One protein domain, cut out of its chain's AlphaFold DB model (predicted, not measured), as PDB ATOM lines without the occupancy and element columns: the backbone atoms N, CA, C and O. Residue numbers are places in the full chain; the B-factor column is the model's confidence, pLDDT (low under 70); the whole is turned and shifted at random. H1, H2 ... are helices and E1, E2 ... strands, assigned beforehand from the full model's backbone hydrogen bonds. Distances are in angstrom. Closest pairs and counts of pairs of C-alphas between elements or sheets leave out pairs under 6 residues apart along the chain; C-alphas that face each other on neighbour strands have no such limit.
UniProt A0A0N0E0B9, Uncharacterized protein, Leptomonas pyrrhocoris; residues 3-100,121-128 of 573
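What this domain is: This is residues 3 to 100 and 121 to 128 of the 573 residues of an uncharacterized protein of Leptomonas pyrrhocoris (UniProt A0A0N0E0B9). A twisted sheet of four strands has one helix, H1, packed over one face; H2 folds back beside H1, and H3 crosses both. The printed part has 106 residues, with E1, E2, E3, H1, H2, H3 and E4 in this order along the chain; the sheet runs E1 - E2 - E3 - E4, antiparallel throughout. The class is mixed, helices and strands; the whole is compact, with a radius of gyration of the C-alphas of 13.5 A, and rounded, spanning 38 by 33 by 28 A.

Where its parts are: Find C-alpha 3 at (14.797, -25.983, 50.495), where E1, residues 3 to 6, begins. E2 is residues 15 to 21, 19.9 A long, and E3 residues 34 to 39, 16.2 A. From C-alpha 48 at (14.531, -19.763, 42.799), H1 runs 16.7 A to residue 59. H2, residues 65 to 79, measures 20.0 A, and H3, residues 84 to 93, 14.1 A. E4, residues 124 to 126, ends at (12.647, -39.101, 42.616).

How they stand to each other: E1, E2 and E3 form a meander, each strand the antiparallel neighbour of the one before. C-alphas 4 and 17 of E1 and E2 face each other at 5.9 A, with no backbone N and O within hydrogen-bond range; look instead at N 18 and O 37, 2.9 A, between E2 and E3, and N 36 and O 126, 2.9 A, between E3 and E4. H1 is on the sheet in two layers, a helix over one face, at a height of 9.4 A. H1 and H2, a helical hairpin, only just touch, with 3 pairs of C-alphas within 8 A, the closest Cys 56 and Trp 71, 7.0 A. H3 is about perpendicular to H1, 82 degrees, and touches its residues 53 to 57 alone, closest at the C-alphas of Tyr 53 and Val 91, 4.8 A. In H1, H2 and H3 every O i to N i+4 pair is within hydrogen-bond range.

The domain as a whole: The C-alphas of Thr 11 and Thr 66 are farthest apart, 38.9 A. Residues 101 to 120 are not printed; C-alphas 100 and 121 are 6.1 A apart across the cut. The link E2 to E3 is long. Look for pLDDT under 70 at residues 3 to 13, 42, 96 to 100 and 121 to 122.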
ATOM      1  N   VAL A   3      14.432 -26.755  51.681       53.78
ATOM      2  CA  VAL A   3      14.797 -25.983  50.495       53.78
ATOM      3  C   VAL A   3      16.313 -25.874  50.454       53.78
ATOM      4  O   VAL A   3      16.915 -25.220  51.304       53.78
ATOM      5  N   GLY A   4      16.930 -26.511  49.462       52.25
ATOM      6  CA  GLY A   4      18.371 -26.451  49.240       52.25
ATOM      7  C   GLY A   4      18.681 -25.853  47.875       52.25
ATOM      8  O   GLY A   4      18.294 -26.409  46.849       52.25
ATOM      9  N   LYS A   5      19.419 -24.738  47.838       51.41
ATOM     10  CA  LYS A   5      20.078 -24.300  46.603       51.41
ATOM     11  C   LYS A   5      21.375 -25.095  46.462       51.41
ATOM     12  O   LYS A   5      22.353 -24.803  47.142       51.41
ATOM     13  N   LEU A   6      21.385 -26.093  45.584       53.75
ATOM     14  CA  LEU A   6      22.627 -26.724  45.148       53.75
ATOM     15  C   LEU A   6      23.250 -25.811  44.094       53.75
ATOM     16  O   LEU A   6      22.791 -25.740  42.959       53.75
ATOM     17  N   VAL A   7      24.253 -25.037  44.508       48.03
ATOM     18  CA  VAL A   7      25.063 -24.251  43.578       48.03
ATOM     19  C   VAL A   7      25.948 -25.236  42.825       48.03
ATOM     20  O   VAL A   7      26.939 -25.726  43.361       48.03
ATOM     21  N   THR A   8      25.540 -25.570  41.609       51.16
ATOM     22  CA  THR A   8      26.378 -26.297  40.655       51.16
ATOM     23  C   THR A   8      27.419 -25.317  40.089       51.16
ATOM     24  O   THR A   8      27.272 -24.100  40.234       51.16
ATOM     25  N   SER A   9      28.522 -25.821  39.522       49.19
ATOM     26  CA  SER A   9      29.607 -24.989  38.965       49.19
ATOM     27  C   SER A   9      29.065 -23.868  38.063       49.19
ATOM     28  O   SER A   9      28.066 -24.085  37.383       49.19
ATOM     29  N   GLU A  10      29.732 -22.703  38.008       51.75
ATOM     30  CA  GLU A  10      29.293 -21.477  37.292       51.75
ATOM     31  C   GLU A  10      28.804 -21.702  35.841       51.75
ATOM     32  O   GLU A  10      28.063 -20.889  35.291       51.75
ATOM     33  N   THR A  11      29.178 -22.826  35.230       50.97
ATOM     34  CA  THR A  11      28.823 -23.263  33.877       50.97
ATOM     35  C   THR A  11      27.479 -23.998  33.740       50.97
ATOM     36  O   THR A  11      26.974 -24.087  32.625       50.97
ATOM     37  N   CYS A  12      26.885 -24.536  34.813       51.97
ATOM     38  CA  CYS A  12      25.761 -25.491  34.735       51.97
ATOM     39  C   CYS A  12      24.368 -24.900  35.029       51.97
ATOM     40  O   CYS A  12      23.390 -25.646  35.066       51.97
ATOM     41  N   GLY A  13      24.254 -23.581  35.207       60.69
ATOM     42  CA  GLY A  13      22.989 -22.925  35.550       60.69
ATOM     43  C   GLY A  13      22.467 -23.294  36.943       60.69
ATOM     44  O   GLY A  13      22.887 -24.266  37.566       60.69
ATOM     45  N   ASN A  14      21.563 -22.485  37.495       72.19
ATOM     46  CA  ASN A  14      21.020 -22.755  38.827       72.19
ATOM     47  C   ASN A  14      20.069 -23.964  38.758       72.19
ATOM     48  O   ASN A  14      18.940 -23.818  38.295       72.19
ATOM     49  N   ILE A  15      20.498 -25.139  39.231       77.19
ATOM     50  CA  ILE A  15      19.599 -26.281  39.430       77.19
ATOM     51  C   ILE A  15      18.939 -26.161  40.805       77.19
ATOM     52  O   ILE A  15      19.603 -25.934  41.818       77.19
ATOM     53  N   PHE A  16      17.619 -26.316  40.846       82.00
ATOM     54  CA  PHE A  16      16.834 -26.157  42.064       82.00
ATOM     55  C   PHE A  16      16.305 -27.499  42.554       82.00
ATOM     56  O   PHE A  16      15.778 -28.289  41.772       82.00
ATOM     57  N   TYR A  17      16.444 -27.746  43.856       80.62
ATOM     58  CA  TYR A  17      16.069 -28.997  44.501       80.62
ATOM     59  C   TYR A  17      15.015 -28.742  45.579       80.62
ATOM     60  O   TYR A  17      15.218 -27.920  46.476       80.62
ATOM     61  N   PHE A  18      13.895 -29.456  45.486       85.56
ATOM     62  CA  PHE A  18      12.749 -29.316  46.379       85.56
ATOM     63  C   PHE A  18      12.406 -30.668  47.004       85.56
ATOM     64  O   PHE A  18      12.215 -31.649  46.288       85.56
ATOM     65  N   VAL A  19      12.284 -30.716  48.332       85.69
ATOM     66  CA  VAL A  19      11.825 -31.907  49.065       85.69
ATOM     67  C   VAL A  19      10.420 -31.659  49.594       85.69
ATOM     68  O   VAL A  19      10.235 -30.936  50.578       85.69
ATOM     69  N   VAL A  20       9.427 -32.240  48.930       85.88
ATOM     70  CA  VAL A  20       8.011 -31.942  49.161       85.88
ATOM     71  C   VAL A  20       7.300 -33.176  49.704       85.88
ATOM     72  O   VAL A  20       7.469 -34.282  49.199       85.88
ATOM     73  N   ASP A  21       6.488 -32.971  50.735       87.06
ATOM     74  CA  ASP A  21       5.470 -33.930  51.159       87.06
ATOM     75  C   ASP A  21       4.242 -33.732  50.257       87.06
ATOM     76  O   ASP A  21       3.611 -32.674  50.293       87.06
ATOM     77  N   GLU A  22       3.925 -34.711  49.405       79.12
ATOM     78  CA  GLU A  22       2.814 -34.595  48.447       79.12
ATOM     79  C   GLU A  22       1.451 -34.435  49.138       79.12
ATOM     80  O   GLU A  22       0.540 -33.813  48.578       79.12
ATOM     81  N   THR A  23       1.312 -34.971  50.357       80.25
ATOM     82  CA  THR A  23       0.050 -34.972  51.107       80.25
ATOM     83  C   THR A  23      -0.191 -33.647  51.829       80.25
ATOM     84  O   THR A  23      -1.304 -33.103  51.785       80.25
ATOM     85  N   HIS A  24       0.863 -33.104  52.439       80.25
ATOM     86  CA  HIS A  24       0.838 -31.894  53.259       80.25
ATOM     87  C   HIS A  24       2.067 -31.018  52.958       80.25
ATOM     88  O   HIS A  24       2.996 -30.947  53.765       80.25
ATOM     89  N   PRO A  25       2.110 -30.345  51.791       79.56
ATOM     90  CA  PRO A  25       3.277 -29.555  51.388       79.56
ATOM     91  C   PRO A  25       3.557 -28.375  52.340       79.56
ATOM     92  O   PRO A  25       4.701 -27.936  52.469       79.56
ATOM     93  N   ASP A  26       2.515 -27.889  53.013       77.56
ATOM     94  CA  ASP A  26       2.486 -26.828  54.019       77.56
ATOM     95  C   ASP A  26       2.924 -27.282  55.425       77.56
ATOM     96  O   ASP A  26       3.547 -26.505  56.147       77.56
ATOM     97  N   GLU A  27       2.674 -28.542  55.791       81.62
ATOM     98  CA  GLU A  27       3.031 -29.131  57.089       81.62
ATOM     99  C   GLU A  27       3.738 -30.483  56.888       81.62
ATOM    100  O   GLU A  27       3.120 -31.542  57.035       81.62
ATOM    101  N   PRO A  28       5.039 -30.479  56.540       74.44
ATOM    102  CA  PRO A  28       5.765 -31.711  56.258       74.44
ATOM    103  C   PRO A  28       5.815 -32.590  57.509       74.44
ATOM    104  O   PRO A  28       6.380 -32.199  58.535       74.44
ATOM    105  N   ARG A  29       5.259 -33.799  57.431       78.31
ATOM    106  CA  ARG A  29       5.357 -34.759  58.538       78.31
ATOM    107  C   ARG A  29       6.703 -35.473  58.488       78.31
ATOM    108  O   ARG A  29       7.186 -35.827  57.416       78.31
ATOM    109  N   SER A  30       7.291 -35.738  59.653       77.44
ATOM    110  CA  SER A  30       8.564 -36.468  59.757       77.44
ATOM    111  C   SER A  30       8.499 -37.876  59.153       77.44
ATOM    112  O   SER A  30       9.501 -38.351  58.629       77.44
ATOM    113  N   ASP A  31       7.311 -38.489  59.180       77.12
ATOM    114  CA  ASP A  31       7.080 -39.885  58.787       77.12
ATOM    115  C   ASP A  31       6.433 -40.034  57.395       77.12
ATOM    116  O   ASP A  31       6.165 -41.152  56.956       77.12
ATOM    117  N   ALA A  32       6.130 -38.930  56.703       76.38
ATOM    118  CA  ALA A  32       5.511 -38.984  55.380       76.38
ATOM    119  C   ALA A  32       6.551 -39.249  54.282       76.38
ATOM    120  O   ALA A  32       7.709 -38.838  54.378       76.38
ATOM    121  N   SER A  33       6.121 -39.922  53.211       79.38
ATOM    122  CA  SER A  33       6.937 -40.140  52.017       79.38
ATOM    123  C   SER A  33       7.313 -38.798  51.389       79.38
ATOM    124  O   SER A  33       6.466 -38.107  50.816       79.38
ATOM    125  N   LYS A  34       8.587 -38.424  51.508       84.19
ATOM    126  CA  LYS A  34       9.143 -37.212  50.907       84.19
ATOM    127  C   LYS A  34       9.453 -37.481  49.439       84.19
ATOM    128  O   LYS A  34      10.139 -38.444  49.114       84.19
ATOM    129  N   CYS A  35       8.959 -36.620  48.561       84.81
ATOM    130  CA  CYS A  35       9.268 -36.652  47.140       84.81
ATOM    131  C   CYS A  35      10.327 -35.600  46.820       84.81
ATOM    132  O   CYS A  35      10.267 -34.459  47.291       84.81
ATOM    133  N   HIS A  36      11.313 -35.992  46.022       84.50
ATOM    134  CA  HIS A  36      12.449 -35.157  45.669       84.50
ATOM    135  C   HIS A  36      12.282 -34.665  44.232       84.50
ATOM    136  O   HIS A  36      12.290 -35.464  43.298       84.50
ATOM    137  N   TYR A  37      12.136 -33.353  44.052       84.31
ATOM    138  CA  TYR A  37      11.958 -32.726  42.746       84.31
ATOM    139  C   TYR A  37      13.176 -31.903  42.359       84.31
ATOM    140  O   TYR A  37      13.687 -31.105  43.147       84.31
ATOM    141  N   VAL A  38      13.602 -32.064  41.112       82.44
ATOM    142  CA  VAL A  38      14.700 -31.299  40.519       82.44
ATOM    143  C   VAL A  38      14.165 -30.457  39.371       82.44
ATOM    144  O   VAL A  38      13.598 -30.996  38.423       82.44
ATOM    145  N   VAL A  39      14.378 -29.142  39.436       82.31
ATOM    146  CA  VAL A  39      14.027 -28.194  38.371       82.31
ATOM    147  C   VAL A  39      15.313 -27.644  37.761       82.31
ATOM    148  O   VAL A  39      16.063 -26.926  38.423       82.31
ATOM    149  N   ALA A  40      15.558 -27.989  36.496       80.44
ATOM    150  CA  ALA A  40      16.705 -27.534  35.715       80.44
ATOM    151  C   ALA A  40      16.235 -26.530  34.641       80.44
ATOM    152  O   ALA A  40      15.678 -26.936  33.614       80.44
ATOM    153  N   PRO A  41      16.381 -25.217  34.877       76.00
ATOM    154  CA  PRO A  41      16.018 -24.206  33.897       76.00
ATOM    155  C   PRO A  41      17.042 -24.145  32.759       76.00
ATOM    156  O   PRO A  41      18.236 -24.328  32.969       76.00
ATOM    157  N   SER A  42      16.586 -23.813  31.552       68.94
ATOM    158  CA  SER A  42      17.459 -23.619  30.381       68.94
ATOM    159  C   SER A  42      18.257 -22.315  30.397       68.94
ATOM    160  O   SER A  42      19.129 -22.123  29.554       68.94
ATOM    161  N   THR A  43      17.955 -21.394  31.318       73.31
ATOM    162  CA  THR A  43      18.575 -20.064  31.365       73.31
ATOM    163  C   THR A  43      19.153 -19.767  32.744       73.31
ATOM    164  O   THR A  43      18.519 -20.000  33.770       73.31
ATOM    165  N   ASN A  44      20.356 -19.188  32.777       70.44
ATOM    166  CA  ASN A  44      21.061 -18.864  34.025       70.44
ATOM    167  C   ASN A  44      20.397 -17.732  34.831       70.44
ATOM    168  O   ASN A  44      20.687 -17.578  36.016       70.44
ATOM    169  N   ALA A  45      19.494 -16.964  34.212       75.62
ATOM    170  CA  ALA A  45      18.741 -15.886  34.854       75.62
ATOM    171  C   ALA A  45      17.546 -16.378  35.690       75.62
ATOM    172  O   ALA A  45      16.900 -15.572  36.353       75.62
ATOM    173  N   PHE A  46      17.249 -17.681  35.665       81.62
ATOM    174  CA  PHE A  46      16.095 -18.240  36.356       81.62
ATOM    175  C   PHE A  46      16.265 -18.155  37.875       81.62
ATOM    176  O   PHE A  46      17.223 -18.679  38.454       81.62
ATOM    177  N   SER A  47      15.331 -17.476  38.526       87.31
ATOM    178  CA  SER A  47      15.308 -17.302  39.970       87.31
ATOM    179  C   SER A  47      14.730 -18.530  40.676       87.31
ATOM    180  O   SER A  47      13.921 -19.284  40.133       87.31
ATOM    181  N   TYR A  48      15.088 -18.700  41.952       85.19
ATOM    182  CA  TYR A  48      14.531 -19.763  42.799       85.19
ATOM    183  C   TYR A  48      12.992 -19.677  42.887       85.19
ATOM    184  O   TYR A  48      12.291 -20.687  42.930       85.19
ATOM    185  N   ARG A  49      12.457 -18.450  42.867       90.25
ATOM    186  CA  ARG A  49      11.018 -18.170  42.895       90.25
ATOM    187  C   ARG A  49      10.317 -18.655  41.620       90.25
ATOM    188  O   ARG A  49       9.235 -19.224  41.710       90.25
ATOM    189  N   GLU A  50      10.937 -18.481  40.456       90.25
ATOM    190  CA  GLU A  50      10.404 -18.980  39.180       90.25
ATOM    191  C   GLU A  50      10.456 -20.510  39.097       90.25
ATOM    192  O   GLU A  50       9.498 -21.128  38.639       90.25
ATOM    193  N   ALA A  51      11.510 -21.143  39.622       89.31
ATOM    194  CA  ALA A  51      11.593 -22.605  39.721       89.31
ATOM    195  C   ALA A  51      10.491 -23.207  40.588       89.31
ATOM    196  O   ALA A  51       9.908 -24.228  40.223       89.31
ATOM    197  N   PHE A  52      10.145 -22.532  41.683       91.19
ATOM    198  CA  PHE A  52       8.996 -22.914  42.489       91.19
ATOM    199  C   PHE A  52       7.682 -22.808  41.698       91.19
ATOM    200  O   PHE A  52       6.853 -23.708  41.774       91.19
ATOM    201  N   TYR A  53       7.495 -21.767  40.877       92.88
ATOM    202  CA  TYR A  53       6.298 -21.644  40.035       92.88
ATOM    203  C   TYR A  53       6.200 -22.726  38.957       92.88
ATOM    204  O   TYR A  53       5.102 -23.235  38.724       92.88
ATOM    205  N   VAL A  54       7.324 -23.131  38.355       90.75
ATOM    206  CA  VAL A  54       7.369 -24.276  37.426       90.75
ATOM    207  C   VAL A  54       6.958 -25.558  38.139       90.75
ATOM    208  O   VAL A  54       6.139 -26.311  37.613       90.75
ATOM    209  N   LEU A  55       7.483 -25.787  39.345       90.69
ATOM    210  CA  LEU A  55       7.132 -26.949  40.156       90.69
ATOM    211  C   LEU A  55       5.636 -26.963  40.490       90.69
ATOM    212  O   LEU A  55       4.961 -27.954  40.223       90.69
ATOM    213  N   CYS A  56       5.095 -25.849  40.994       91.31
ATOM    214  CA  CYS A  56       3.664 -25.725  41.267       91.31
ATOM    215  C   CYS A  56       2.829 -25.974  40.012       91.31
ATOM    216  O   CYS A  56       1.804 -26.637  40.086       91.31
ATOM    217  N   ARG A  57       3.251 -25.470  38.849       90.75
ATOM    218  CA  ARG A  57       2.525 -25.685  37.594       90.75
ATOM    219  C   ARG A  57       2.534 -27.153  37.156       90.75
ATOM    220  O   ARG A  57       1.564 -27.603  36.558       90.75
ATOM    221  N   ALA A  58       3.621 -27.877  37.419       88.56
ATOM    222  CA  ALA A  58       3.750 -29.289  37.067       88.56
ATOM    223  C   ALA A  58       2.946 -30.206  38.003       88.56
ATOM    224  O   ALA A  58       2.364 -31.183  37.540       88.56
ATOM    225  N   LEU A  59       2.904 -29.888  39.300       86.75
ATOM    226  CA  LEU A  59       2.228 -30.705  40.316       86.75
ATOM    227  C   LEU A  59       0.749 -30.350  40.491       86.75
ATOM    228  O   LEU A  59      -0.060 -31.202  40.852       86.75
ATOM    229  N   CYS A  60       0.377 -29.098  40.231       84.44
ATOM    230  CA  CYS A  60      -0.980 -28.608  40.415       84.44
ATOM    231  C   CYS A  60      -1.646 -28.388  39.059       84.44
ATOM    232  O   CYS A  60      -1.269 -27.489  38.305       84.44
ATOM    233  N   GLY A  61      -2.738 -29.106  38.798       82.75
ATOM    234  CA  GLY A  61      -3.707 -28.627  37.818       82.75
ATOM    235  C   GLY A  61      -4.223 -27.252  38.255       82.75
ATOM    236  O   GLY A  61      -4.659 -27.098  39.397       82.75
ATOM    237  N   LEU A  62      -4.201 -26.255  37.360       85.94
ATOM    238  CA  LEU A  62      -4.682 -24.888  37.645       85.94
ATOM    239  C   LEU A  62      -6.158 -24.841  38.096       85.94
ATOM    240  O   LEU A  62      -6.625 -23.833  38.622       85.94
ATOM    241  N   GLU A  63      -6.886 -25.934  37.882       88.12
ATOM    242  CA  GLU A  63      -8.283 -26.129  38.258       88.12
ATOM    243  C   GLU A  63      -8.451 -26.499  39.743       88.12
ATOM    244  O   GLU A  63      -9.487 -26.207  40.343       88.12
ATOM    245  N   ASN A  64      -7.425 -27.078  40.380       89.50
ATOM    246  CA  ASN A  64      -7.494 -27.517  41.771       89.50
ATOM    247  C   ASN A  64      -7.172 -26.366  42.740       89.50
ATOM    248  O   ASN A  64      -6.050 -26.217  43.230       89.50
ATOM    249  N   ARG A  65      -8.191 -25.546  43.029       91.25
ATOM    250  CA  ARG A  65      -8.086 -24.380  43.927       91.25
ATOM    251  C   ARG A  65      -7.568 -24.740  45.318       91.25
ATOM    252  O   ARG A  65      -6.734 -24.016  45.848       91.25
ATOM    253  N   THR A  66      -8.030 -25.845  45.900       89.56
ATOM    254  CA  THR A  66      -7.625 -26.265  47.251       89.56
ATOM    255  C   THR A  66      -6.127 -26.535  47.313       89.56
ATOM    256  O   THR A  66      -5.449 -26.081  48.232       89.56
ATOM    257  N   TYR A  67      -5.596 -27.226  46.304       88.06
ATOM    258  CA  TYR A  67      -4.171 -27.520  46.231       88.06
ATOM    259  C   TYR A  67      -3.362 -26.238  45.977       88.06
ATOM    260  O   TYR A  67      -2.395 -25.975  46.686       88.06
ATOM    261  N   LEU A  68      -3.815 -25.363  45.068       92.75
ATOM    262  CA  LEU A  68      -3.186 -24.055  44.835       92.75
ATOM    263  C   LEU A  68      -3.143 -23.164  46.085       92.75
ATOM    264  O   LEU A  68      -2.151 -22.471  46.282       92.75
ATOM    265  N   HIS A  69      -4.169 -23.187  46.942       93.31
ATOM    266  CA  HIS A  69      -4.156 -22.451  48.212       93.31
ATOM    267  C   HIS A  69      -3.101 -22.980  49.193       93.31
ATOM    268  O   HIS A  69      -2.446 -22.182  49.869       93.31
ATOM    269  N   ARG A  70      -2.869 -24.298  49.238       91.56
ATOM    270  CA  ARG A  70      -1.783 -24.880  50.048       91.56
ATOM    271  C   ARG A  70      -0.411 -24.477  49.517       91.56
ATOM    272  O   ARG A  70       0.429 -24.004  50.274       91.56
ATOM    273  N   TRP A  71      -0.211 -24.559  48.202       92.56
ATOM    274  CA  TRP A  71       1.023 -24.099  47.559       92.56
ATOM    275  C   TRP A  71       1.248 -22.592  47.698       92.56
ATOM    276  O   TRP A  71       2.390 -22.155  47.815       92.56
ATOM    277  N   HIS A  72       0.181 -21.794  47.726       94.75
ATOM    278  CA  HIS A  72       0.252 -20.362  48.010       94.75
ATOM    279  C   HIS A  72       0.643 -20.082  49.463       94.75
ATOM    280  O   HIS A  72       1.491 -19.229  49.703       94.75
ATOM    281  N   SER A  73       0.094 -20.832  50.419       93.06
ATOM    282  CA  SER A  73       0.479 -20.732  51.834       93.06
ATOM    283  C   SER A  73       1.961 -21.075  52.015       93.06
ATOM    284  O   SER A  73       2.707 -20.325  52.642       93.06
ATOM    285  N   LEU A  74       2.423 -22.142  51.354       90.50
ATOM    286  CA  LEU A  74       3.837 -22.512  51.309       90.50
ATOM    287  C   LEU A  74       4.699 -21.430  50.632       90.50
ATOM    288  O   LEU A  74       5.768 -21.083  51.130       90.50
ATOM    289  N   HIS A  75       4.229 -20.849  49.522       93.31
ATOM    290  CA  HIS A  75       4.898 -19.731  48.849       93.31
ATOM    291  C   HIS A  75       5.093 -18.544  49.798       93.31
ATOM    292  O   HIS A  75       6.193 -17.995  49.864       93.31
ATOM    293  N   GLN A  76       4.064 -18.193  50.573       93.75
ATOM    294  CA  GLN A  76       4.123 -17.095  51.536       93.75
ATOM    295  C   GLN A  76       5.130 -17.344  52.660       93.75
ATOM    296  O   GLN A  76       5.836 -16.414  53.049       93.75
ATOM    297  N   GLN A  77       5.237 -18.584  53.144       89.25
ATOM    298  CA  GLN A  77       6.209 -18.954  54.177       89.25
ATOM    299  C   GLN A  77       7.661 -18.783  53.705       89.25
ATOM    300  O   GLN A  77       8.523 -18.406  54.493       89.25
ATOM    301  N   ILE A  78       7.941 -19.049  52.426       88.00
ATOM    302  CA  ILE A  78       9.318 -19.096  51.902       88.00
ATOM    303  C   ILE A  78       9.741 -17.769  51.281       88.00
ATOM    304  O   ILE A  78      10.878 -17.335  51.443       88.00
ATOM    305  N   PHE A  79       8.839 -17.135  50.533       92.25
ATOM    306  CA  PHE A  79       9.133 -15.957  49.712       92.25
ATOM    307  C   PHE A  79       8.499 -14.673  50.243       92.25
ATOM    308  O   PHE A  79       8.664 -13.615  49.632       92.25
ATOM    309  N   GLY A  80       7.766 -14.761  51.354       92.44
ATOM    310  CA  GLY A  80       7.026 -13.652  51.934       92.44
ATOM    311  C   GLY A  80       5.667 -13.410  51.274       92.44
ATOM    312  O   GLY A  80       5.235 -14.091  50.340       92.44
ATOM    313  N   SER A  81       4.962 -12.401  51.779       93.19
ATOM    314  CA  SER A  81       3.576 -12.124  51.408       93.19
ATOM    315  C   SER A  81       3.421 -11.805  49.918       93.19
ATOM    316  O   SER A  81       3.928 -10.801  49.421       93.19
ATOM    317  N   THR A  82       2.661 -12.634  49.210       95.75
ATOM    318  CA  THR A  82       2.160 -12.371  47.854       95.75
ATOM    319  C   THR A  82       0.653 -12.600  47.862       95.75
ATOM    320  O   THR A  82       0.174 -13.498  48.559       95.75
ATOM    321  N   THR A  83      -0.118 -11.798  47.125       96.94
ATOM    322  CA  THR A  83      -1.571 -12.026  47.027       96.94
ATOM    323  C   THR A  83      -1.854 -13.318  46.257       96.94
ATOM    324  O   THR A  83      -1.114 -13.668  45.335       96.94
ATOM    325  N   TYR A  84      -2.931 -14.032  46.603       96.44
ATOM    326  CA  TYR A  84      -3.278 -15.295  45.936       96.44
ATOM    327  C   TYR A  84      -3.426 -15.126  44.414       96.44
ATOM    328  O   TYR A  84      -2.945 -15.948  43.642       96.44
ATOM    329  N   VAL A  85      -4.010 -14.008  43.969       96.00
ATOM    330  CA  VAL A  85      -4.192 -13.703  42.541       96.00
ATOM    331  C   VAL A  85      -2.849 -13.541  41.822       96.00
ATOM    332  O   VAL A  85      -2.659 -14.116  40.753       96.00
ATOM    333  N   GLN A  86      -1.895 -12.815  42.414       96.31
ATOM    334  CA  GLN A  86      -0.549 -12.669  41.847       96.31
ATOM    335  C   GLN A  86       0.194 -14.004  41.801       96.31
ATOM    336  O   GLN A  86       0.860 -14.293  40.812       96.31
ATOM    337  N   PHE A  87       0.053 -14.829  42.840       96.62
ATOM    338  CA  PHE A  87       0.638 -16.165  42.875       96.62
ATOM    339  C   PHE A  87       0.094 -17.052  41.750       96.62
ATOM    340  O   PHE A  87       0.869 -17.601  40.973       96.62
ATOM    341  N   VAL A  88      -1.231 -17.147  41.608       95.81
ATOM    342  CA  VAL A  88      -1.861 -17.968  40.563       95.81
ATOM    343  C   VAL A  88      -1.503 -17.463  39.166       95.81
ATOM    344  O   VAL A  88      -1.240 -18.276  38.280       95.81
ATOM    345  N   ASN A  89      -1.447 -16.144  38.960       95.31
ATOM    346  CA  ASN A  89      -1.009 -15.573  37.687       95.31
ATOM    347  C   ASN A  89       0.453 -15.924  37.396       95.31
ATOM    348  O   ASN A  89       0.742 -16.386  36.299       95.31
ATOM    349  N   ALA A  90       1.348 -15.834  38.383       94.12
ATOM    350  CA  ALA A  90       2.745 -16.227  38.214       94.12
ATOM    351  C   ALA A  90       2.903 -17.727  37.891       94.12
ATOM    352  O   ALA A  90       3.655 -18.087  36.988       94.12
ATOM    353  N   VAL A  91       2.142 -18.611  38.549       93.69
ATOM    354  CA  VAL A  91       2.113 -20.052  38.223       93.69
ATOM    355  C   VAL A  91       1.558 -20.291  36.810       93.69
ATOM    356  O   VAL A  91       2.060 -21.144  36.079       93.69
ATOM    357  N   ARG A  92       0.555 -19.515  36.382       93.12
ATOM    358  CA  ARG A  92      -0.030 -19.583  35.031       93.12
ATOM    359  C   ARG A  92       0.881 -19.006  33.945       93.12
ATOM    360  O   ARG A  92       0.782 -19.431  32.795       93.12
ATOM    361  N   GLU A  93       1.734 -18.049  34.271       91.38
ATOM    362  CA  GLU A  93       2.671 -17.417  33.336       91.38
ATOM    363  C   GLU A  93       4.021 -18.143  33.284       91.38
ATOM    364  O   GLU A  93       4.731 -18.043  32.285       91.38
ATOM    365  N   SER A  94       4.336 -18.946  34.304       89.00
ATOM    366  CA  SER A  94       5.526 -19.799  34.361       89.00
ATOM    367  C   SER A  94       5.635 -20.709  33.131       89.00
ATOM    368  O   SER A  94       4.624 -21.289  32.737       89.00
ATOM    369  N   PRO A  95       6.819 -20.908  32.524       83.19
ATOM    370  CA  PRO A  95       6.964 -21.742  31.332       83.19
ATOM    371  C   PRO A  95       6.358 -23.139  31.541       83.19
ATOM    372  O   PRO A  95       6.593 -23.790  32.559       83.19
ATOM    373  N   LEU A  96       5.536 -23.580  30.580       69.06
ATOM    374  CA  LEU A  96       5.037 -24.953  30.534       69.06
ATOM    375  C   LEU A  96       6.236 -25.865  30.342       69.06
ATOM    376  O   LEU A  96       6.937 -25.763  29.333       69.06
ATOM    377  N   ALA A  97       6.445 -26.759  31.297       59.03
ATOM    378  CA  ALA A  97       7.369 -27.843  31.096       59.03
ATOM    379  C   ALA A  97       6.876 -28.690  29.918       59.03
ATOM    380  O   ALA A  97       5.780 -29.255  29.962       59.03
ATOM    381  N   GLN A  98       7.652 -28.731  28.837       55.94
ATOM    382  CA  GLN A  98       7.378 -29.687  27.777       55.94
ATOM    383  C   GLN A  98       7.730 -31.077  28.311       55.94
ATOM    384  O   GLN A  98       8.746 -31.214  29.001       55.94
ATOM    385  N   PRO A  99       6.913 -32.108  28.041       50.09
ATOM    386  CA  PRO A  99       7.283 -33.463  28.384       50.09
ATOM    387  C   PRO A  99       8.605 -33.798  27.706       50.09
ATOM    388  O   PRO A  99       8.662 -33.905  26.483       50.09
ATOM    389  N   ASN A 100       9.670 -33.914  28.505       45.25
ATOM    390  CA  ASN A 100      10.980 -34.319  28.022       45.25
ATOM    391  C   ASN A 100      10.837 -35.702  27.394       45.25
ATOM    392  O   ASN A 100      10.842 -36.727  28.074       45.25
ATOM    393  N   ALA A 121      12.778 -28.045  31.272       58.78
ATOM    394  CA  ALA A 121      12.590 -29.479  31.439       58.78
ATOM    395  C   ALA A 121      11.538 -29.744  32.529       58.78
ATOM    396  O   ALA A 121      11.512 -29.038  33.541       58.78
ATOM    397  N   LEU A 122      10.681 -30.758  32.345       65.31
ATOM    398  CA  LEU A 122       9.778 -31.212  33.413       65.31
ATOM    399  C   LEU A 122      10.553 -31.449  34.713       65.31
ATOM    400  O   LEU A 122      11.634 -32.043  34.655       65.31
ATOM    401  N   PRO A 123      10.002 -31.037  35.874       71.69
ATOM    402  CA  PRO A 123      10.567 -31.409  37.158       71.69
ATOM    403  C   PRO A 123      10.714 -32.929  37.230       71.69
ATOM    404  O   PRO A 123       9.733 -33.660  37.083       71.69
ATOM    405  N   ALA A 124      11.940 -33.407  37.416       78.00
ATOM    406  CA  ALA A 124      12.187 -34.832  37.572       78.00
ATOM    407  C   ALA A 124      11.834 -35.235  39.009       78.00
ATOM    408  O   ALA A 124      12.339 -34.627  39.955       78.00
ATOM    409  N   LEU A 125      10.952 -36.227  39.150       82.12
ATOM    410  CA  LEU A 125      10.533 -36.800  40.428       82.12
ATOM    411  C   LEU A 125      11.438 -37.979  40.793       82.12
ATOM    412  O   LEU A 125      11.635 -38.893  39.991       82.12
ATOM    413  N   PHE A 126      11.906 -37.993  42.034       82.56
ATOM    414  CA  PHE A 126      12.647 -39.101  42.616       82.56
ATOM    415  C   PHE A 126      12.037 -39.482  43.965       82.56
ATOM    416  O   PHE A 126      11.749 -38.622  44.798       82.56
ATOM    417  N   LEU A 127      11.859 -40.787  44.176       79.31
ATOM    418  CA  LEU A 127      11.329 -41.353  45.423       79.31
ATOM    419  C   LEU A 127      12.390 -41.464  46.525       79.31
ATOM    420  O   LEU A 127      12.051 -41.728  47.672       79.31
ATOM    421  N   ASP A 128      13.664 -41.289  46.174       82.25
ATOM    422  CA  ASP A 128      14.785 -41.369  47.101       82.25
ATOM    423  C   ASP A 128      15.805 -40.255  46.825       82.25
ATOM    424  O   ASP A 128      16.135 -39.943  45.673       82.25
TER     425      ASP A 128